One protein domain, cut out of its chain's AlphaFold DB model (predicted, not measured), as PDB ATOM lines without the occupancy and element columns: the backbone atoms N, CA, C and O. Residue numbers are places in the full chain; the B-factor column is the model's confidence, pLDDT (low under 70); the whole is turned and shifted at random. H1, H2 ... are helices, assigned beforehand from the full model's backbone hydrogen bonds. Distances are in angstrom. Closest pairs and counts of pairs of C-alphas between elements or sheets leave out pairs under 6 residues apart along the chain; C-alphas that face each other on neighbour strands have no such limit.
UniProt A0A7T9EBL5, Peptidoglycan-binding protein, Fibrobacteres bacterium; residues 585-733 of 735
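Overview. This is residues 585 to 733 of the 735 residues of the protein "Peptidoglycan-binding protein" of Fibrobacteres bacterium (UniProt A0A7T9EBL5). H6 runs through the middle of a cluster of mostly crossed helices, with H1, H2 and H3 on one side and H4 and H5 on the other. The 149 printed residues include six named helices, H1 to H6 in order, and no named strand: all helix. The whole is compact, with a radius of gyration of the C-alphas of 15.4 A, spanning 45 by 34 by 26 A.

Along the chain. H1, residues 600 to 615, begins at C-alpha 600 (-49.497, -9.527, 61.693) and measures 22.4 A from first to last C-alpha. H2, residues 631 to 646, measures 22.4 A; H3, residues 649 to 655, 10.0 A; H4, residues 661 to 673, 18.4 A; H5, residues 689 to 705, 24.5 A. H6, residues 718 to 732, measures 21.4 A and ends at C-alpha 732 (-53.707, -3.467, 53.291).

Arrangement. The hub, H6, touches H1, H2, H3 and H5; its residues 731 to 732 touch H1, closest C-alphas Ala 606 and Ile 732, 4.2 A. H2 and H3 form a helical hairpin at 26 degrees, closest C-alphas Cys 643 and Trp 652, 6.2 A. Every O i to N i+4 pair is within hydrogen-bond range in H1 to H6.

Size, cuts and confidence. The printed part has no cut. Links H1 to H2, H4 to H5 and H5 to H6 are long. Residues 624 to 629 and 706 to 708 have pLDDT under 70.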
ATOM      1  N   SER A 585     -39.225 -11.922  62.720       78.00
ATOM      2  CA  SER A 585     -40.181 -13.016  62.513       78.00
ATOM      3  C   SER A 585     -41.199 -12.793  61.392       78.00
ATOM      4  O   SER A 585     -41.880 -13.746  61.035       78.00
ATOM      5  N   HIS A 586     -41.322 -11.587  60.826       83.06
ATOM      6  CA  HIS A 586     -42.195 -11.320  59.672       83.06
ATOM      7  C   HIS A 586     -41.536 -11.633  58.316       83.06
ATOM      8  O   HIS A 586     -42.200 -11.612  57.279       83.06
ATOM      9  N   PHE A 587     -40.229 -11.902  58.299       85.50
ATOM     10  CA  PHE A 587     -39.438 -12.143  57.091       85.50
ATOM     11  C   PHE A 587     -38.858 -13.559  57.099       85.50
ATOM     12  O   PHE A 587     -38.792 -14.212  58.140       85.50
ATOM     13  N   HIS A 588     -38.444 -14.069  55.936       82.00
ATOM     14  CA  HIS A 588     -37.668 -15.316  55.910       82.00
ATOM     15  C   HIS A 588     -36.267 -15.082  56.512       82.00
ATOM     16  O   HIS A 588     -35.708 -13.980  56.411       82.00
ATOM     17  N   ASP A 589     -35.696 -16.120  57.131       78.81
ATOM     18  CA  ASP A 589     -34.358 -16.082  57.739       78.81
ATOM     19  C   ASP A 589     -33.314 -15.576  56.731       78.81
ATOM     20  O   ASP A 589     -33.176 -16.117  55.633       78.81
ATOM     21  N   ASN A 590     -32.575 -14.524  57.100       78.12
ATOM     22  CA  ASN A 590     -31.596 -13.839  56.246       78.12
ATOM     23  C   ASN A 590     -32.123 -13.337  54.875       78.12
ATOM     24  O   ASN A 590     -31.323 -13.064  53.980       78.12
ATOM     25  N   HIS A 591     -33.441 -13.163  54.704       84.88
ATOM     26  CA  HIS A 591     -34.065 -12.676  53.466       84.88
ATOM     27  C   HIS A 591     -34.828 -11.353  53.660       84.88
ATOM     28  O   HIS A 591     -35.269 -11.017  54.765       84.88
ATOM     29  N   HIS A 592     -35.009 -10.597  52.572       85.06
ATOM     30  CA  HIS A 592     -35.788  -9.347  52.546       85.06
ATOM     31  C   HIS A 592     -37.273  -9.540  52.211       85.06
ATOM     32  O   HIS A 592     -38.039  -8.591  52.356       85.06
ATOM     33  N   MET A 593     -37.693 -10.739  51.790       88.81
ATOM     34  CA  MET A 593     -39.106 -11.033  51.504       88.81
ATOM     35  C   MET A 593     -39.888 -11.424  52.766       88.81
ATOM     36  O   MET A 593     -39.354 -12.160  53.607       88.81
ATOM     37  N   PRO A 594     -41.146 -10.959  52.906       89.44
ATOM     38  CA  PRO A 594     -42.011 -11.329  54.016       89.44
ATOM     39  C   PRO A 594     -42.387 -12.813  53.936       89.44
ATOM     40  O   PRO A 594     -42.623 -13.348  52.852       89.44
ATOM     41  N   ASN A 595     -42.461 -13.479  55.088       86.44
ATOM     42  CA  ASN A 595     -42.755 -14.912  55.157       86.44
ATOM     43  C   ASN A 595     -44.260 -15.238  55.178       86.44
ATOM     44  O   ASN A 595     -44.618 -16.384  54.908       86.44
ATOM     45  N   LEU A 596     -45.112 -14.239  55.459       87.50
ATOM     46  CA  LEU A 596     -46.584 -14.293  55.441       87.50
ATOM     47  C   LEU A 596     -47.180 -15.542  56.121       87.50
ATOM     48  O   LEU A 596     -48.154 -16.123  55.637       87.50
ATOM     49  N   VAL A 597     -46.566 -15.972  57.230       77.94
ATOM     50  CA  VAL A 597     -47.027 -17.117  58.037       77.94
ATOM     51  C   VAL A 597     -48.335 -16.788  58.769       77.94
ATOM     52  O   VAL A 597     -49.177 -17.666  58.964       77.94
ATOM     53  N   ASP A 598     -48.512 -15.518  59.120       79.06
ATOM     54  CA  ASP A 598     -49.671 -14.927  59.780       79.06
ATOM     55  C   ASP A 598     -50.056 -13.589  59.113       79.06
ATOM     56  O   ASP A 598     -49.510 -13.200  58.074       79.06
ATOM     57  N   ASP A 599     -51.064 -12.917  59.673       84.38
ATOM     58  CA  ASP A 599     -51.556 -11.629  59.178       84.38
ATOM     59  C   ASP A 599     -50.814 -10.422  59.775       84.38
ATOM     60  O   ASP A 599     -50.934  -9.324  59.227       84.38
ATOM     61  N   ASP A 600     -50.029 -10.602  60.843       84.88
ATOM     62  CA  ASP A 600     -49.497  -9.527  61.693       84.88
ATOM     63  C   ASP A 600     -48.697  -8.491  60.882       84.88
ATOM     64  O   ASP A 600     -48.894  -7.281  61.027       84.88
ATOM     65  N   PHE A 601     -47.856  -8.949  59.946       87.00
ATOM     66  CA  PHE A 601     -47.100  -8.068  59.047       87.00
ATOM     67  C   PHE A 601     -48.005  -7.163  58.193       87.00
ATOM     68  O   PHE A 601     -47.721  -5.976  58.012       87.00
ATOM     69  N   LEU A 602     -49.108  -7.704  57.669       89.50
ATOM     70  CA  LEU A 602     -50.030  -6.967  56.803       89.50
ATOM     71  C   LEU A 602     -51.040  -6.137  57.606       89.50
ATOM     72  O   LEU A 602     -51.436  -5.076  57.128       89.50
ATOM     73  N   GLU A 603     -51.388  -6.530  58.834       87.19
ATOM     74  CA  GLU A 603     -52.140  -5.675  59.766       87.19
ATOM     75  C   GLU A 603     -51.329  -4.434  60.173       87.19
ATOM     76  O   GLU A 603     -51.864  -3.320  60.171       87.19
ATOM     77  N   VAL A 604     -50.024  -4.588  60.432       85.31
ATOM     78  CA  VAL A 604     -49.107  -3.460  60.680       85.31
ATOM     79  C   VAL A 604     -49.059  -2.514  59.473       85.31
ATOM     80  O   VAL A 604     -49.210  -1.299  59.638       85.31
ATOM     81  N   LEU A 605     -48.923  -3.050  58.253       88.19
ATOM     82  CA  LEU A 605     -48.948  -2.242  57.025       88.19
ATOM     83  C   LEU A 605     -50.313  -1.587  56.759       88.19
ATOM     84  O   LEU A 605     -50.356  -0.454  56.277       88.19
ATOM     85  N   ALA A 606     -51.423  -2.234  57.115       87.56
ATOM     86  CA  ALA A 606     -52.757  -1.648  57.008       87.56
ATOM     87  C   ALA A 606     -52.944  -0.477  57.985       87.56
ATOM     88  O   ALA A 606     -53.416   0.590  57.589       87.56
ATOM     89  N   GLY A 607     -52.502  -0.622  59.240       84.88
ATOM     90  CA  GLY A 607     -52.493   0.469  60.222       84.88
ATOM     91  C   GLY A 607     -51.639   1.663  59.776       84.88
ATOM     92  O   GLY A 607     -52.047   2.817  59.939       84.88
ATOM     93  N   LEU A 608     -50.494   1.392  59.140       84.25
ATOM     94  CA  LEU A 608     -49.633   2.385  58.489       84.25
ATOM     95  C   LEU A 608     -50.326   3.102  57.324       84.25
ATOM     96  O   LEU A 608     -50.309   4.332  57.268       84.25
ATOM     97  N   ALA A 609     -50.980   2.365  56.422       85.88
ATOM     98  CA  ALA A 609     -51.724   2.939  55.299       85.88
ATOM     99  C   ALA A 609     -52.843   3.870  55.792       85.88
ATOM    100  O   ALA A 609     -53.037   4.976  55.279       85.88
ATOM    101  N   ASP A 610     -53.538   3.449  56.847       85.00
ATOM    102  CA  ASP A 610     -54.613   4.199  57.481       85.00
ATOM    103  C   ASP A 610     -54.098   5.451  58.226       85.00
ATOM    104  O   ASP A 610     -54.782   6.477  58.271       85.00
ATOM    105  N   TYR A 611     -52.870   5.409  58.761       82.62
ATOM    106  CA  TYR A 611     -52.172   6.570  59.327       82.62
ATOM    107  C   TYR A 611     -51.729   7.558  58.237       82.62
ATOM    108  O   TYR A 611     -52.041   8.748  58.337       82.62
ATOM    109  N   HIS A 612     -51.087   7.082  57.162       85.88
ATOM    110  CA  HIS A 612     -50.672   7.909  56.021       85.88
ATOM    111  C   HIS A 612     -51.862   8.610  55.348       85.88
ATOM    112  O   HIS A 612     -51.779   9.787  54.994       85.88
ATOM    113  N   LYS A 613     -53.011   7.932  55.253       83.69
ATOM    114  CA  LYS A 613     -54.266   8.507  54.744       83.69
ATOM    115  C   LYS A 613     -54.817   9.646  55.616       83.69
ATOM    116  O   LYS A 613     -55.481  10.537  55.088       83.69
ATOM    117  N   LYS A 614     -54.571   9.624  56.931       82.69
ATOM    118  CA  LYS A 614     -55.078  10.621  57.897       82.69
ATOM    119  C   LYS A 614     -54.117  11.793  58.112       82.69
ATOM    120  O   LYS A 614     -54.582  12.914  58.289       82.69
ATOM    121  N   ASN A 615     -52.807  11.539  58.092       79.75
ATOM    122  CA  ASN A 615     -51.777  12.498  58.514       79.75
ATOM    123  C   ASN A 615     -50.809  12.926  57.392       79.75
ATOM    124  O   ASN A 615     -49.985  13.812  57.611       79.75
ATOM    125  N   GLY A 616     -50.922  12.337  56.198       78.06
ATOM    126  CA  GLY A 616     -49.936  12.466  55.124       78.06
ATOM    127  C   GLY A 616     -48.869  11.370  55.188       78.06
ATOM    128  O   GLY A 616     -48.713  10.693  56.202       78.06
ATOM    129  N   SER A 617     -48.149  11.175  54.081       76.19
ATOM    130  CA  SER A 617     -47.082  10.172  53.994       76.19
ATOM    131  C   SER A 617     -45.906  10.553  54.891       76.19
ATOM    132  O   SER A 617     -45.376  11.658  54.768       76.19
ATOM    133  N   CYS A 618     -45.471   9.633  55.748       72.19
ATOM    134  CA  CYS A 618     -44.249   9.756  56.533       72.19
ATOM    135  C   CYS A 618     -43.183   8.800  55.969       72.19
ATOM    136  O   CYS A 618     -43.540   7.707  55.532       72.19
ATOM    137  N   PRO A 619     -41.894   9.185  55.950       72.19
ATOM    138  CA  PRO A 619     -40.820   8.234  55.680       72.19
ATOM    139  C   PRO A 619     -40.712   7.243  56.844       72.19
ATOM    140  O   PRO A 619     -40.893   7.640  58.001       72.19
ATOM    141  N   LEU A 620     -40.405   5.979  56.557       79.56
ATOM    142  CA  LEU A 620     -40.066   5.012  57.595       79.56
ATOM    143  C   LEU A 620     -38.546   5.004  57.795       79.56
ATOM    144  O   LEU A 620     -37.771   4.989  56.842       79.56
ATOM    145  N   GLU A 621     -38.099   4.999  59.049       78.88
ATOM    146  CA  GLU A 621     -36.676   4.960  59.400       78.88
ATOM    147  C   GLU A 621     -36.387   3.771  60.323       78.88
ATOM    148  O   GLU A 621     -37.211   3.389  61.154       78.88
ATOM    149  N   LEU A 622     -35.196   3.179  60.192       78.75
ATOM    150  CA  LEU A 622     -34.731   2.147  61.120       78.75
ATOM    151  C   LEU A 622     -34.480   2.757  62.504       78.75
ATOM    152  O   LEU A 622     -33.768   3.756  62.625       78.75
ATOM    153  N   HIS A 623     -35.002   2.115  63.551       71.19
ATOM    154  CA  HIS A 623     -34.812   2.572  64.927       71.19
ATOM    155  C   HIS A 623     -33.306   2.644  65.284       71.19
ATOM    156  O   HIS A 623     -32.572   1.687  65.019       71.19
ATOM    157  N   PRO A 624     -32.816   3.740  65.898       66.12
ATOM    158  CA  PRO A 624     -31.379   3.990  66.087       66.12
ATOM    159  C   PRO A 624     -30.666   3.034  67.058       66.12
ATOM    160  O   PRO A 624     -29.445   3.099  67.167       66.12
ATOM    161  N   GLU A 625     -31.399   2.167  67.761       67.00
ATOM    162  CA  GLU A 625     -30.843   1.133  68.651       67.00
ATOM    163  C   GLU A 625     -30.655  -0.233  67.961       67.00
ATOM    164  O   GLU A 625     -30.180  -1.178  68.588       67.00
ATOM    165  N   ILE A 626     -31.000  -0.358  66.672       66.94
ATOM    166  CA  ILE A 626     -30.660  -1.544  65.873       66.94
ATOM    167  C   ILE A 626     -29.135  -1.576  65.684       66.94
ATOM    168  O   ILE A 626     -28.540  -0.603  65.217       66.94
ATOM    169  N   GLY A 627     -28.511  -2.699  66.055       61.75
ATOM    170  CA  GLY A 627     -27.066  -2.911  65.919       61.75
ATOM    171  C   GLY A 627     -26.569  -2.807  64.472       61.75
ATOM    172  O   GLY A 627     -27.348  -2.837  63.520       61.75
ATOM    173  N   GLU A 628     -25.252  -2.673  64.291       63.56
ATOM    174  CA  GLU A 628     -24.664  -2.638  62.940       63.56
ATOM    175  C   GLU A 628     -24.790  -3.993  62.224       63.56
ATOM    176  O   GLU A 628     -24.984  -4.033  61.005       63.56
ATOM    177  N   ASP A 629     -24.783  -5.089  62.986       61.28
ATOM    178  CA  ASP A 629     -25.096  -6.431  62.501       61.28
ATOM    179  C   ASP A 629     -26.520  -6.473  61.909       61.28
ATOM    180  O   ASP A 629     -27.486  -5.998  62.506       61.28
ATOM    181  N   ASN A 630     -26.655  -7.029  60.701       71.00
ATOM    182  CA  ASN A 630     -27.892  -7.078  59.903       71.00
ATOM    183  C   ASN A 630     -28.518  -5.719  59.508       71.00
ATOM    184  O   ASN A 630     -29.593  -5.703  58.901       71.00
ATOM    185  N   ARG A 631     -27.854  -4.574  59.739       79.69
ATOM    186  CA  ARG A 631     -28.399  -3.241  59.404       79.69
ATOM    187  C   ARG A 631     -28.759  -3.070  57.923       79.69
ATOM    188  O   ARG A 631     -29.793  -2.484  57.613       79.69
ATOM    189  N   GLU A 632     -27.953  -3.611  57.007       81.88
ATOM    190  CA  GLU A 632     -28.233  -3.566  55.560       81.88
ATOM    191  C   GLU A 632     -29.448  -4.431  55.172       81.88
ATOM    192  O   GLU A 632     -30.294  -4.005  54.384       81.88
ATOM    193  N   LEU A 633     -29.575  -5.627  55.758       82.88
ATOM    194  CA  LEU A 633     -30.717  -6.517  55.531       82.88
ATOM    195  C   LEU A 633     -32.012  -5.889  56.057       82.88
ATOM    196  O   LEU A 633     -33.026  -5.883  55.361       82.88
ATOM    197  N   ASN A 634     -31.968  -5.302  57.252       82.38
ATOM    198  CA  ASN A 634     -33.117  -4.620  57.836       82.38
ATOM    199  C   ASN A 634     -33.503  -3.362  57.039       82.38
ATOM    200  O   ASN A 634     -34.690  -3.086  56.897       82.38
ATOM    201  N   ALA A 635     -32.546  -2.659  56.420       84.56
ATOM    202  CA  ALA A 635     -32.852  -1.563  55.495       84.56
ATOM    203  C   ALA A 635     -33.580  -2.059  54.231       84.56
ATOM    204  O   ALA A 635     -34.536  -1.427  53.785       84.56
ATOM    205  N   LYS A 636     -33.190  -3.221  53.685       85.75
ATOM    206  CA  LYS A 636     -33.895  -3.867  52.561       85.75
ATOM    207  C   LYS A 636     -35.304  -4.326  52.955       85.75
ATOM    208  O   LYS A 636     -36.245  -4.068  52.213       85.75
ATOM    209  N   ARG A 637     -35.467  -4.937  54.135       87.81
ATOM    210  CA  ARG A 637     -36.776  -5.318  54.712       87.81
ATOM    211  C   ARG A 637     -37.701  -4.103  54.889       87.81
ATOM    212  O   ARG A 637     -38.875  -4.171  54.535       87.81
ATOM    213  N   LEU A 638     -37.164  -2.976  55.367       87.25
ATOM    214  CA  LEU A 638     -37.900  -1.715  55.499       87.25
ATOM    215  C   LEU A 638     -38.325  -1.153  54.134       87.25
ATOM    216  O   LEU A 638     -39.487  -0.803  53.954       87.25
ATOM    217  N   ALA A 639     -37.423  -1.144  53.152       87.56
ATOM    218  CA  ALA A 639     -37.734  -0.682  51.801       87.56
ATOM    219  C   ALA A 639     -38.769  -1.581  51.088       87.56
ATOM    220  O   ALA A 639     -39.589  -1.081  50.322       87.56
ATOM    221  N   VAL A 640     -38.797  -2.889  51.373       89.12
ATOM    222  CA  VAL A 640     -39.868  -3.804  50.926       89.12
ATOM    223  C   VAL A 640     -41.211  -3.455  51.579       89.12
ATOM    224  O   VAL A 640     -42.236  -3.439  50.894       89.12
ATOM    225  N   ALA A 641     -41.224  -3.121  52.871       88.56
ATOM    226  CA  ALA A 641     -42.424  -2.664  53.573       88.56
ATOM    227  C   ALA A 641     -42.965  -1.337  52.994       88.56
ATOM    228  O   ALA A 641     -44.153  -1.254  52.680       88.56
ATOM    229  N   GLU A 642     -42.103  -0.338  52.764       87.31
ATOM    230  CA  GLU A 642     -42.467   0.915  52.075       87.31
ATOM    231  C   GLU A 642     -42.975   0.658  50.646       87.31
ATOM    232  O   GLU A 642     -43.982   1.227  50.221       87.31
ATOM    233  N   CYS A 643     -42.325  -0.250  49.916       89.81
ATOM    234  CA  CYS A 643     -42.708  -0.625  48.561       89.81
ATOM    235  C   CYS A 643     -44.132  -1.205  48.491       89.81
ATOM    236  O   CYS A 643     -44.896  -0.830  47.599       89.81
ATOM    237  N   ILE A 644     -44.507  -2.083  49.429       90.69
ATOM    238  CA  ILE A 644     -45.867  -2.641  49.531       90.69
ATOM    239  C   ILE A 644     -46.867  -1.559  49.965       90.69
ATOM    240  O   ILE A 644     -47.954  -1.465  49.396       90.69
ATOM    241  N   LEU A 645     -46.486  -0.712  50.928       88.19
ATOM    242  CA  LEU A 645     -47.312   0.376  51.463       88.19
ATOM    243  C   LEU A 645     -47.693   1.423  50.404       88.19
ATOM    244  O   LEU A 645     -48.814   1.935  50.410       88.19
ATOM    245  N   HIS A 646     -46.767   1.736  49.495       86.75
ATOM    246  CA  HIS A 646     -46.946   2.747  48.450       86.75
ATOM    247  C   HIS A 646     -47.286   2.174  47.067       86.75
ATOM    248  O   HIS A 646     -47.708   2.931  46.193       86.75
ATOM    249  N   GLY A 647     -47.146   0.861  46.863       87.75
ATOM    250  CA  GLY A 647     -47.368   0.214  45.568       87.75
ATOM    251  C   GLY A 647     -46.317   0.582  44.516       87.75
ATOM    252  O   GLY A 647     -46.658   0.731  43.344       87.75
ATOM    253  N   ASP A 648     -45.053   0.757  44.918       90.19
ATOM    254  CA  ASP A 648     -43.965   1.138  44.007       90.19
ATOM    255  C   ASP A 648     -43.539  -0.041  43.113       90.19
ATOM    256  O   ASP A 648     -42.675  -0.849  43.453       90.19
ATOM    257  N   GLU A 649     -44.139  -0.130  41.924       90.31
ATOM    258  CA  GLU A 649     -43.805  -1.137  40.910       90.31
ATOM    259  C   GLU A 649     -42.328  -1.122  40.464       90.31
ATOM    260  O   GLU A 649     -41.824  -2.145  39.993       90.31
ATOM    261  N   ALA A 650     -41.627   0.015  40.562       89.31
ATOM    262  CA  ALA A 650     -40.236   0.124  40.134       89.31
ATOM    263  C   ALA A 650     -39.286  -0.458  41.188       89.31
ATOM    264  O   ALA A 650     -38.407  -1.248  40.838       89.31
ATOM    265  N   ALA A 651     -39.504  -0.124  42.463       89.00
ATOM    266  CA  ALA A 651     -38.774  -0.714  43.582       89.00
ATOM    267  C   ALA A 651     -39.086  -2.214  43.729       89.00
ATOM    268  O   ALA A 651     -38.168  -3.026  43.865       89.00
ATOM    269  N   TRP A 652     -40.358  -2.610  43.602       92.81
ATOM    270  CA  TRP A 652     -40.782  -4.009  43.711       92.81
ATOM    271  C   TRP A 652     -40.064  -4.905  42.706       92.81
ATOM    272  O   TRP A 652     -39.513  -5.941  43.068       92.81
ATOM    273  N   LYS A 653     -39.989  -4.449  41.451       89.94
ATOM    274  CA  LYS A 653     -39.293  -5.155  40.375       89.94
ATOM    275  C   LYS A 653     -37.794  -5.328  40.637       89.94
ATOM    276  O   LYS A 653     -37.210  -6.259  40.088       89.94
ATOM    277  N   GLU A 654     -37.165  -4.451  41.420       90.00
ATOM    278  CA  GLU A 654     -35.774  -4.616  41.851       90.00
ATOM    279  C   GLU A 654     -35.671  -5.701  42.932       90.00
ATOM    280  O   GLU A 654     -34.891  -6.639  42.782       90.00
ATOM    281  N   PHE A 655     -36.518  -5.634  43.966       89.62
ATOM    282  CA  PHE A 655     -36.517  -6.601  45.069       89.62
ATOM    283  C   PHE A 655     -36.891  -8.027  44.643       89.62
ATOM    284  O   PHE A 655     -36.398  -8.979  45.251       89.62
ATOM    285  N   THR A 656     -37.723  -8.196  43.610       91.25
ATOM    286  CA  THR A 656     -38.169  -9.512  43.124       91.25
ATOM    287  C   THR A 656     -37.263 -10.146  42.062       91.25
ATOM    288  O   THR A 656     -37.610 -11.208  41.551       91.25
ATOM    289  N   LYS A 657     -36.123  -9.542  41.683       87.69
ATOM    290  CA  LYS A 657     -35.204 -10.144  40.686       87.69
ATOM    291  C   LYS A 657     -34.636 -11.483  41.138       87.69
ATOM    292  O   LYS A 657     -34.590 -12.419  40.346       87.69
ATOM    293  N   ASP A 658     -34.237 -11.537  42.403       83.94
ATOM    294  CA  ASP A 658     -33.612 -12.699  43.035       83.94
ATOM    295  C   ASP A 658     -34.634 -13.535  43.831       83.94
ATOM    296  O   ASP A 658     -34.259 -14.400  44.620       83.94
ATOM    297  N   ALA A 659     -35.936 -13.274  43.644       87.25
ATOM    298  CA  ALA A 659     -36.996 -13.997  44.334       87.25
ATOM    299  C   ALA A 659     -37.037 -15.464  43.891       87.25
ATOM    300  O   ALA A 659     -37.057 -15.794  42.703       87.25
ATOM    301  N   THR A 660     -37.079 -16.350  44.876       90.75
ATOM    302  CA  THR A 660     -37.057 -17.796  44.689       90.75
ATOM    303  C   THR A 660     -38.460 -18.346  44.435       90.75
ATOM    304  O   THR A 660     -39.476 -17.716  44.738       90.75
ATOM    305  N   THR A 661     -38.545 -19.591  43.962       90.94
ATOM    306  CA  THR A 661     -39.818 -20.323  43.890       90.94
ATOM    307  C   THR A 661     -40.512 -20.401  45.253       90.94
ATOM    308  O   THR A 661     -41.739 -20.353  45.312       90.94
ATOM    309  N   ARG A 662     -39.748 -20.458  46.356       90.88
ATOM    310  CA  ARG A 662     -40.298 -20.443  47.717       90.88
ATOM    311  C   ARG A 662     -41.034 -19.139  48.011       90.88
ATOM    312  O   ARG A 662     -42.132 -19.199  48.550       90.88
ATOM    313  N   ASP A 663     -40.483 -17.992  47.614       91.62
ATOM    314  CA  ASP A 663     -41.148 -16.695  47.794       91.62
ATOM    315  C   ASP A 663     -42.476 -16.655  47.022       91.62
ATOM    316  O   ASP A 663     -43.512 -16.306  47.587       91.62
ATOM    317  N   VAL A 664     -42.488 -17.106  45.758       93.12
ATOM    318  CA  VAL A 664     -43.724 -17.212  44.953       93.12
ATOM    319  C   VAL A 664     -44.761 -18.101  45.647       93.12
ATOM    320  O   VAL A 664     -45.918 -17.705  45.784       93.12
ATOM    321  N   GLN A 665     -44.350 -19.282  46.117       93.94
ATOM    322  CA  GLN A 665     -45.225 -20.196  46.851       93.94
ATOM    323  C   GLN A 665     -45.763 -19.555  48.143       93.94
ATOM    324  O   GLN A 665     -46.949 -19.696  48.426       93.94
ATOM    325  N   THR A 666     -44.945 -18.812  48.895       93.69
ATOM    326  CA  THR A 666     -45.378 -18.064  50.088       93.69
ATOM    327  C   THR A 666     -46.518 -17.093  49.763       93.69
ATOM    328  O   THR A 666     -47.578 -17.178  50.383       93.69
ATOM    329  N   PHE A 667     -46.358 -16.219  48.760       94.31
ATOM    330  CA  PHE A 667     -47.406 -15.256  48.389       94.31
ATOM    331  C   PHE A 667     -48.688 -15.940  47.899       94.31
ATOM    332  O   PHE A 667     -49.786 -15.569  48.310       94.31
ATOM    333  N   LEU A 668     -48.561 -16.969  47.057       93.19
ATOM    334  CA  LEU A 668     -49.707 -17.710  46.523       93.19
ATOM    335  C   LEU A 668     -50.468 -18.472  47.620       93.19
ATOM    336  O   LEU A 668     -51.701 -18.439  47.646       93.19
ATOM    337  N   LYS A 669     -49.752 -19.085  48.572       92.75
ATOM    338  CA  LYS A 669     -50.344 -19.766  49.733       92.75
ATOM    339  C   LYS A 669     -51.065 -18.779  50.653       92.75
ATOM    340  O   LYS A 669     -52.180 -19.056  51.099       92.75
ATOM    341  N   TYR A 670     -50.472 -17.605  50.874       91.81
ATOM    342  CA  TYR A 670     -51.114 -16.526  51.616       91.81
ATOM    343  C   TYR A 670     -52.405 -16.052  50.927       91.81
ATOM    344  O   TYR A 670     -53.456 -16.006  51.568       91.81
ATOM    345  N   PHE A 671     -52.386 -15.780  49.617       91.81
ATOM    346  CA  PHE A 671     -53.593 -15.379  48.880       91.81
ATOM    347  C   PHE A 671     -54.675 -16.464  48.881       91.81
ATOM    348  O   PHE A 671     -55.857 -16.136  49.010       91.81
ATOM    349  N   ALA A 672     -54.295 -17.744  48.833       87.38
ATOM    350  CA  ALA A 672     -55.234 -18.851  48.987       87.38
ATOM    351  C   ALA A 672     -55.954 -18.821  50.346       87.38
ATOM    352  O   ALA A 672     -57.180 -18.936  50.395       87.38
ATOM    353  N   SER A 673     -55.241 -18.518  51.441       85.12
ATOM    354  CA  SER A 673     -55.864 -18.289  52.759       85.12
ATOM    355  C   SER A 673     -56.879 -17.131  52.768       85.12
ATOM    356  O   SER A 673     -57.798 -17.117  53.589       85.12
ATOM    357  N   LYS A 674     -56.748 -16.174  51.838       83.25
ATOM    358  CA  LYS A 674     -57.655 -15.026  51.650       83.25
ATOM    359  C   LYS A 674     -58.737 -15.258  50.589       83.25
ATOM    360  O   LYS A 674     -59.412 -14.306  50.198       83.25
ATOM    361  N   GLY A 675     -58.932 -16.506  50.156       80.00
ATOM    362  CA  GLY A 675     -60.007 -16.912  49.245       80.00
ATOM    363  C   GLY A 675     -59.687 -16.773  47.755       80.00
ATOM    364  O   GLY A 675     -60.608 -16.767  46.944       80.00
ATOM    365  N   TRP A 676     -58.411 -16.649  47.376       82.56
ATOM    366  CA  TRP A 676     -57.996 -16.743  45.972       82.56
ATOM    367  C   TRP A 676     -57.797 -18.210  45.572       82.56
ATOM    368  O   TRP A 676     -57.232 -18.993  46.328       82.56
ATOM    369  N   TYR A 677     -58.194 -18.599  44.360       82.00
ATOM    370  CA  TYR A 677     -58.086 -19.991  43.895       82.00
ATOM    371  C   TYR A 677     -56.670 -20.362  43.415       82.00
ATOM    372  O   TYR A 677     -56.503 -20.951  42.353       82.00
ATOM    373  N   CYS A 678     -55.630 -20.003  44.170       87.44
ATOM    374  CA  CYS A 678     -54.228 -20.110  43.757       87.44
ATOM    375  C   CYS A 678     -53.322 -20.799  44.791       87.44
ATOM    376  O   CYS A 678     -52.199 -20.357  45.008       87.44
ATOM    377  N   ASP A 679     -53.786 -21.866  45.446       88.94
ATOM    378  CA  ASP A 679     -52.943 -22.626  46.380       88.94
ATOM    379  C   ASP A 679     -51.833 -23.397  45.620       88.94
ATOM    380  O   ASP A 679     -52.156 -24.218  44.760       88.94
ATOM    381  N   PRO A 680     -50.533 -23.159  45.900       87.25
ATOM    382  CA  PRO A 680     -49.419 -23.855  45.250       87.25
ATOM    383  C   PRO A 680     -49.104 -25.234  45.850       87.25
ATOM    384  O   PRO A 680     -48.172 -25.892  45.385       87.25
ATOM    385  N   GLY A 681     -49.835 -25.664  46.885       86.19
ATOM    386  CA  GLY A 681     -49.554 -26.862  47.669       86.19
ATOM    387  C   GLY A 681     -48.674 -26.548  48.880       86.19
ATOM    388  O   GLY A 681     -48.982 -25.661  49.685       86.19
ATOM    389  N   LYS A 682     -47.585 -27.300  49.049       85.81
ATOM    390  CA  LYS A 682     -46.589 -27.062  50.100       85.81
ATOM    391  C   LYS A 682     -45.605 -25.970  49.665       85.81
ATOM    392  O   LYS A 682     -45.141 -25.964  48.534       85.81
ATOM    393  N   VAL A 683     -45.226 -25.093  50.595       86.31
ATOM    394  CA  VAL A 683     -44.113 -24.149  50.405       86.31
ATOM    395  C   VAL A 683     -42.793 -24.905  50.612       86.31
ATOM    396  O   VAL A 683     -42.265 -24.983  51.722       86.31
ATOM    397  N   ASP A 684     -42.297 -25.556  49.563       84.56
ATOM    398  CA  ASP A 684     -41.069 -26.363  49.575       84.56
ATOM    399  C   ASP A 684     -39.884 -25.693  48.856       84.56
ATOM    400  O   ASP A 684     -38.733 -25.880  49.265       84.56
ATOM    401  N   GLY A 685     -40.154 -24.819  47.886       87.12
ATOM    402  CA  GLY A 685     -39.182 -24.176  47.003       87.12
ATOM    403  C   GLY A 685     -38.968 -24.884  45.660       87.12
ATOM    404  O   GLY A 685     -38.022 -24.534  44.957       87.12
ATOM    405  N   VAL A 686     -39.804 -25.860  45.289       87.50
ATOM    406  CA  VAL A 686     -39.702 -26.631  44.038       87.50
ATOM    407  C   VAL A 686     -40.770 -26.174  43.038       87.50
ATOM    408  O   VAL A 686     -41.952 -26.124  43.359       87.50
ATOM    409  N   GLU A 687     -40.388 -25.872  41.790       81.38
ATOM    410  CA  GLU A 687     -41.331 -25.388  40.761       81.38
ATOM    411  C   GLU A 687     -42.127 -26.538  40.106       81.38
ATOM    412  O   GLU A 687     -42.046 -26.811  38.904       81.38
ATOM    413  N   GLY A 688     -42.896 -27.251  40.930       83.75
ATOM    414  CA  GLY A 688     -43.748 -28.359  40.504       83.75
ATOM    415  C   GLY A 688     -44.961 -27.921  39.664       83.75
ATOM    416  O   GLY A 688     -45.263 -26.723  39.570       83.75
ATOM    417  N   PRO A 689     -45.702 -28.879  39.071       79.31
ATOM    418  CA  PRO A 689     -46.941 -28.606  38.335       79.31
ATOM    419  C   PRO A 689     -47.941 -27.769  39.142       79.31
ATOM    420  O   PRO A 689     -48.422 -26.754  38.641       79.31
ATOM    421  N   LYS A 690     -48.146 -28.096  40.428       76.12
ATOM    422  CA  LYS A 690     -49.037 -27.356  41.342       76.12
ATOM    423  C   LYS A 690     -48.632 -25.890  41.522       76.12
ATOM    424  O   LYS A 690     -49.490 -25.015  41.480       76.12
ATOM    425  N   THR A 691     -47.334 -25.585  41.605       86.50
ATOM    426  CA  THR A 691     -46.847 -24.192  41.663       86.50
ATOM    427  C   THR A 691     -47.106 -23.450  40.347       86.50
ATOM    428  O   THR A 691     -47.646 -22.346  40.374       86.50
ATOM    429  N   ARG A 692     -46.818 -24.058  39.186       87.56
ATOM    430  CA  ARG A 692     -47.110 -23.451  37.868       87.56
ATOM    431  C   ARG A 692     -48.610 -23.235  37.648       87.56
ATOM    432  O   ARG A 692     -49.024 -22.182  37.168       87.56
ATOM    433  N   MET A 693     -49.440 -24.187  38.060       77.25
ATOM    434  CA  MET A 693     -50.895 -24.072  38.005       77.25
ATOM    435  C   MET A 693     -51.434 -23.004  38.964       77.25
ATOM    436  O   MET A 693     -52.308 -22.235  38.572       77.25
ATOM    437  N   ALA A 694     -50.903 -22.895  40.181       85.50
ATOM    438  CA  ALA A 694     -51.261 -21.829  41.113       85.50
ATOM    439  C   ALA A 694     -50.899 -20.439  40.571       85.50
ATOM    440  O   ALA A 694     -51.704 -19.516  40.686       85.50
ATOM    441  N   ILE A 695     -49.750 -20.305  39.895       91.31
ATOM    442  CA  ILE A 695     -49.387 -19.082  39.167       91.31
ATOM    443  C   ILE A 695     -50.412 -18.792  38.058       91.31
ATOM    444  O   ILE A 695     -50.901 -17.667  37.986       91.31
ATOM    445  N   SER A 696     -50.800 -19.781  37.240       85.56
ATOM    446  CA  SER A 696     -51.842 -19.609  36.208       85.56
ATOM    447  C   SER A 696     -53.182 -19.173  36.807       85.56
ATOM    448  O   SER A 696     -53.786 -18.210  36.337       85.56
ATOM    449  N   LYS A 697     -53.647 -19.853  37.864       86.31
ATOM    450  CA  LYS A 697     -54.913 -19.538  38.537       86.31
ATOM    451  C   LYS A 697     -54.861 -18.128  39.163       86.31
ATOM    452  O   LYS A 697     -55.811 -17.368  39.012       86.31
ATOM    453  N   PHE A 698     -53.728 -17.712  39.746       90.94
ATOM    454  CA  PHE A 698     -53.515 -16.334  40.220       90.94
ATOM    455  C   PHE A 698     -53.519 -15.299  39.084       90.94
ATOM    456  O   PHE A 698     -54.211 -14.287  39.187       90.94
ATOM    457  N   GLN A 699     -52.788 -15.549  37.989       90.56
ATOM    458  CA  GLN A 699     -52.776 -14.683  36.802       90.56
ATOM    459  C   GLN A 699     -54.199 -14.497  36.243       90.56
ATOM    460  O   GLN A 699     -54.581 -13.383  35.889       90.56
ATOM    461  N   TYR A 700     -54.994 -15.573  36.211       84.94
ATOM    462  CA  TYR A 700     -56.395 -15.541  35.799       84.94
ATOM    463  C   TYR A 700     -57.261 -14.709  36.759       84.94
ATOM    464  O   TYR A 700     -57.852 -13.719  36.332       84.94
ATOM    465  N   SER A 701     -57.287 -15.033  38.058       81.00
ATOM    466  CA  SER A 701     -58.108 -14.305  39.039       81.00
ATOM    467  C   SER A 701     -57.712 -12.831  39.179       81.00
ATOM    468  O   SER A 701     -58.570 -11.978  39.397       81.00
ATOM    469  N   HIS A 702     -56.432 -12.484  39.006       81.62
ATOM    470  CA  HIS A 702     -56.005 -11.085  39.021       81.62
ATOM    471  C   HIS A 702     -56.566 -10.308  37.817       81.62
ATOM    472  O   HIS A 702     -56.984  -9.162  37.980       81.62
ATOM    473  N   ASN A 703     -56.650 -10.930  36.634       82.56
ATOM    474  CA  ASN A 703     -57.269 -10.323  35.448       82.56
ATOM    475  C   ASN A 703     -58.783 -10.082  35.609       82.56
ATOM    476  O   ASN A 703     -59.323  -9.191  34.955       82.56
ATOM    477  N   GLU A 704     -59.477 -10.847  36.458       77.25
ATOM    478  CA  GLU A 704     -60.896 -10.606  36.770       77.25
ATOM    479  C   GLU A 704     -61.091  -9.393  37.700       77.25
ATOM    480  O   GLU A 704     -62.110  -8.705  37.628       77.25
ATOM    481  N   VAL A 705     -60.112  -9.108  38.567       71.88
ATOM    482  CA  VAL A 705     -60.185  -8.046  39.591       71.88
ATOM    483  C   VAL A 705     -59.543  -6.727  39.131       71.88
ATOM    484  O   VAL A 705     -59.930  -5.659  39.615       71.88
ATOM    485  N   ALA A 706     -58.581  -6.772  38.205       67.06
ATOM    486  CA  ALA A 706     -57.816  -5.620  37.735       67.06
ATOM    487  C   ALA A 706     -57.766  -5.536  36.199       67.06
ATOM    488  O   ALA A 706     -57.544  -6.522  35.508       67.06
ATOM    489  N   SER A 707     -57.873  -4.322  35.649       54.38
ATOM    490  CA  SER A 707     -57.896  -4.077  34.193       54.38
ATOM    491  C   SER A 707     -56.552  -4.288  33.465       54.38
ATOM    492  O   SER A 707     -56.465  -4.030  32.265       54.38
ATOM    493  N   ASN A 708     -55.505  -4.738  34.164       59.75
ATOM    494  CA  ASN A 708     -54.184  -5.008  33.595       59.75
ATOM    495  C   ASN A 708     -54.096  -6.465  33.127       59.75
ATOM    496  O   ASN A 708     -54.024  -7.376  33.946       59.75
ATOM    497  N   TYR A 709     -54.048  -6.675  31.809       72.81
ATOM    498  CA  TYR A 709     -54.052  -8.009  31.204       72.81
ATOM    499  C   TYR A 709     -52.705  -8.738  31.378       72.81
ATOM    500  O   TYR A 709     -51.733  -8.490  30.652       72.81
ATOM    501  N   LEU A 710     -52.653  -9.659  32.339       84.88
ATOM    502  CA  LEU A 710     -51.609 -10.670  32.465       84.88
ATOM    503  C   LEU A 710     -51.812 -11.765  31.417       84.88
ATOM    504  O   LEU A 710     -52.936 -12.184  31.141       84.88
ATOM    505  N   GLN A 711     -50.710 -12.279  30.880       85.31
ATOM    506  CA  GLN A 711     -50.740 -13.539  30.150       85.31
ATOM    507  C   GLN A 711     -50.857 -14.677  31.172       85.31
ATOM    508  O   GLN A 711     -50.087 -14.710  32.127       85.31
ATOM    509  N   VAL A 712     -51.820 -15.579  30.977       88.56
ATOM    510  CA  VAL A 712     -51.988 -16.779  31.807       88.56
ATOM    511  C   VAL A 712     -51.087 -17.872  31.225       88.56
ATOM    512  O   VAL A 712     -51.472 -18.567  30.288       88.56
ATOM    513  N   ASP A 713     -49.851 -17.950  31.713       83.88
ATOM    514  CA  ASP A 713     -48.806 -18.863  31.227       83.88
ATOM    515  C   ASP A 713     -48.162 -19.729  32.324       83.88
ATOM    516  O   ASP A 713     -47.295 -20.553  32.023       83.88
ATOM    517  N   GLY A 714     -48.574 -19.547  33.582       84.69
ATOM    518  CA  GLY A 714     -48.072 -20.303  34.729       84.69
ATOM    519  C   GLY A 714     -46.655 -19.937  35.160       84.69
ATOM    520  O   GLY A 714     -46.049 -20.684  35.927       84.69
ATOM    521  N   LYS A 715     -46.110 -18.812  34.678       90.31
ATOM    522  CA  LYS A 715     -44.744 -18.357  34.977       90.31
ATOM    523  C   LYS A 715     -44.767 -17.054  35.760       90.31
ATOM    524  O   LYS A 715     -45.362 -16.067  35.331       90.31
ATOM    525  N   CYS A 716     -44.069 -17.007  36.895       89.44
ATOM    526  CA  CYS A 716     -44.007 -15.796  37.715       89.44
ATOM    527  C   CYS A 716     -43.014 -14.773  37.128       89.44
ATOM    528  O   CYS A 716     -41.916 -14.557  37.634       89.44
ATOM    529  N   GLY A 717     -43.385 -14.173  35.994       89.88
ATOM    530  CA  GLY A 717     -42.616 -13.105  35.354       89.88
ATOM    531  C   GLY A 717     -42.827 -11.738  36.022       89.88
ATOM    532  O   GLY A 717     -43.712 -11.585  36.863       89.88
ATOM    533  N   PRO A 718     -42.094 -10.684  35.603       89.06
ATOM    534  CA  PRO A 718     -42.179  -9.353  36.219       89.06
ATOM    535  C   PRO A 718     -43.596  -8.759  36.274       89.06
ATOM    536  O   PRO A 718     -43.941  -8.074  37.227       89.06
ATOM    537  N   LYS A 719     -44.452  -9.051  35.283       89.44
ATOM    538  CA  LYS A 719     -45.863  -8.625  35.307       89.44
ATOM    539  C   LYS A 719     -46.668  -9.324  36.409       89.44
ATOM    540  O   LYS A 719     -47.508  -8.694  37.039       89.44
ATOM    541  N   THR A 720     -46.410 -10.610  36.642       92.62
ATOM    542  CA  THR A 720     -47.044 -11.387  37.714       92.62
ATOM    543  C   THR A 720     -46.553 -10.923  39.081       92.62
ATOM    544  O   THR A 720     -47.364 -10.791  39.988       92.62
ATOM    545  N   TRP A 721     -45.277 -10.551  39.214       93.94
ATOM    546  CA  TRP A 721     -44.777  -9.901  40.427       93.94
ATOM    547  C   TRP A 721     -45.468  -8.561  40.712       93.94
ATOM    548  O   TRP A 721     -45.911  -8.355  41.839       93.94
ATOM    549  N   ASN A 722     -45.664  -7.688  39.718       91.44
ATOM    550  CA  ASN A 722     -46.428  -6.446  39.919       91.44
ATOM    551  C   ASN A 722     -47.898  -6.728  40.297       91.44
ATOM    552  O   ASN A 722     -48.468  -6.035  41.134       91.44
ATOM    553  N   ALA A 723     -48.503  -7.792  39.764       91.12
ATOM    554  CA  ALA A 723     -49.828  -8.245  40.189       91.12
ATOM    555  C   ALA A 723     -49.869  -8.744  41.649       91.12
ATOM    556  O   ALA A 723     -50.830  -8.464  42.365       91.12
ATOM    557  N   ILE A 724     -48.820  -9.428  42.126       93.56
ATOM    558  CA  ILE A 724     -48.663  -9.791  43.549       93.56
ATOM    559  C   ILE A 724     -48.620  -8.515  44.411       93.56
ATOM    560  O   ILE A 724     -49.358  -8.430  45.392       93.56
ATOM    561  N   LEU A 725     -47.853  -7.493  44.004       92.94
ATOM    562  CA  LEU A 725     -47.809  -6.190  44.683       92.94
ATOM    563  C   LEU A 725     -49.182  -5.509  44.734       92.94
ATOM    564  O   LEU A 725     -49.603  -5.076  45.803       92.94
ATOM    565  N   HIS A 726     -49.903  -5.428  43.610       89.88
ATOM    566  CA  HIS A 726     -51.238  -4.824  43.579       89.88
ATOM    567  C   HIS A 726     -52.227  -5.559  44.493       89.88
ATOM    568  O   HIS A 726     -53.035  -4.912  45.163       89.88
ATOM    569  N   THR A 727     -52.155  -6.891  44.565       91.56
ATOM    570  CA  THR A 727     -52.993  -7.682  45.476       91.56
ATOM    571  C   THR A 727     -52.640  -7.417  46.941       91.56
ATOM    572  O   THR A 727     -53.551  -7.184  47.733       91.56
ATOM    573  N   LEU A 728     -51.354  -7.354  47.307       91.38
ATOM    574  CA  LEU A 728     -50.919  -6.981  48.664       91.38
ATOM    575  C   LEU A 728     -51.368  -5.559  49.033       91.38
ATOM    576  O   LEU A 728     -52.009  -5.366  50.066       91.38
ATOM    577  N   ALA A 729     -51.122  -4.581  48.155       88.25
ATOM    578  CA  ALA A 729     -51.538  -3.191  48.334       88.25
ATOM    579  C   ALA A 729     -53.065  -3.056  48.496       88.25
ATOM    580  O   ALA A 729     -53.544  -2.240  49.281       88.25
ATOM    581  N   ARG A 730     -53.851  -3.886  47.795       87.12
ATOM    582  CA  ARG A 730     -55.314  -3.955  47.939       87.12
ATOM    583  C   ARG A 730     -55.755  -4.599  49.259       87.12
ATOM    584  O   ARG A 730     -56.806  -4.226  49.771       87.12
ATOM    585  N   ILE A 731     -54.995  -5.556  49.794       87.19
ATOM    586  CA  ILE A 731     -55.289  -6.217  51.077       87.19
ATOM    587  C   ILE A 731     -55.068  -5.257  52.254       87.19
ATOM    588  O   ILE A 731     -55.895  -5.233  53.161       87.19
ATOM    589  N   ILE A 732     -54.016  -4.430  52.215       88.19
ATOM    590  CA  ILE A 732     -53.707  -3.467  53.291       88.19
ATOM    591  C   ILE A 732     -54.529  -2.169  53.231       88.19
ATOM    592  O   ILE A 732     -54.500  -1.373  54.168       88.19
ATOM    593  N   GLN A 733     -55.262  -1.912  52.143       79.38
ATOM    594  CA  GLN A 733     -56.109  -0.723  52.050       79.38
ATOM    595  C   GLN A 733     -57.405  -0.889  52.870       79.38
ATOM    596  O   GLN A 733     -58.084  -1.911  52.754       79.38
TER     597      GLN A 733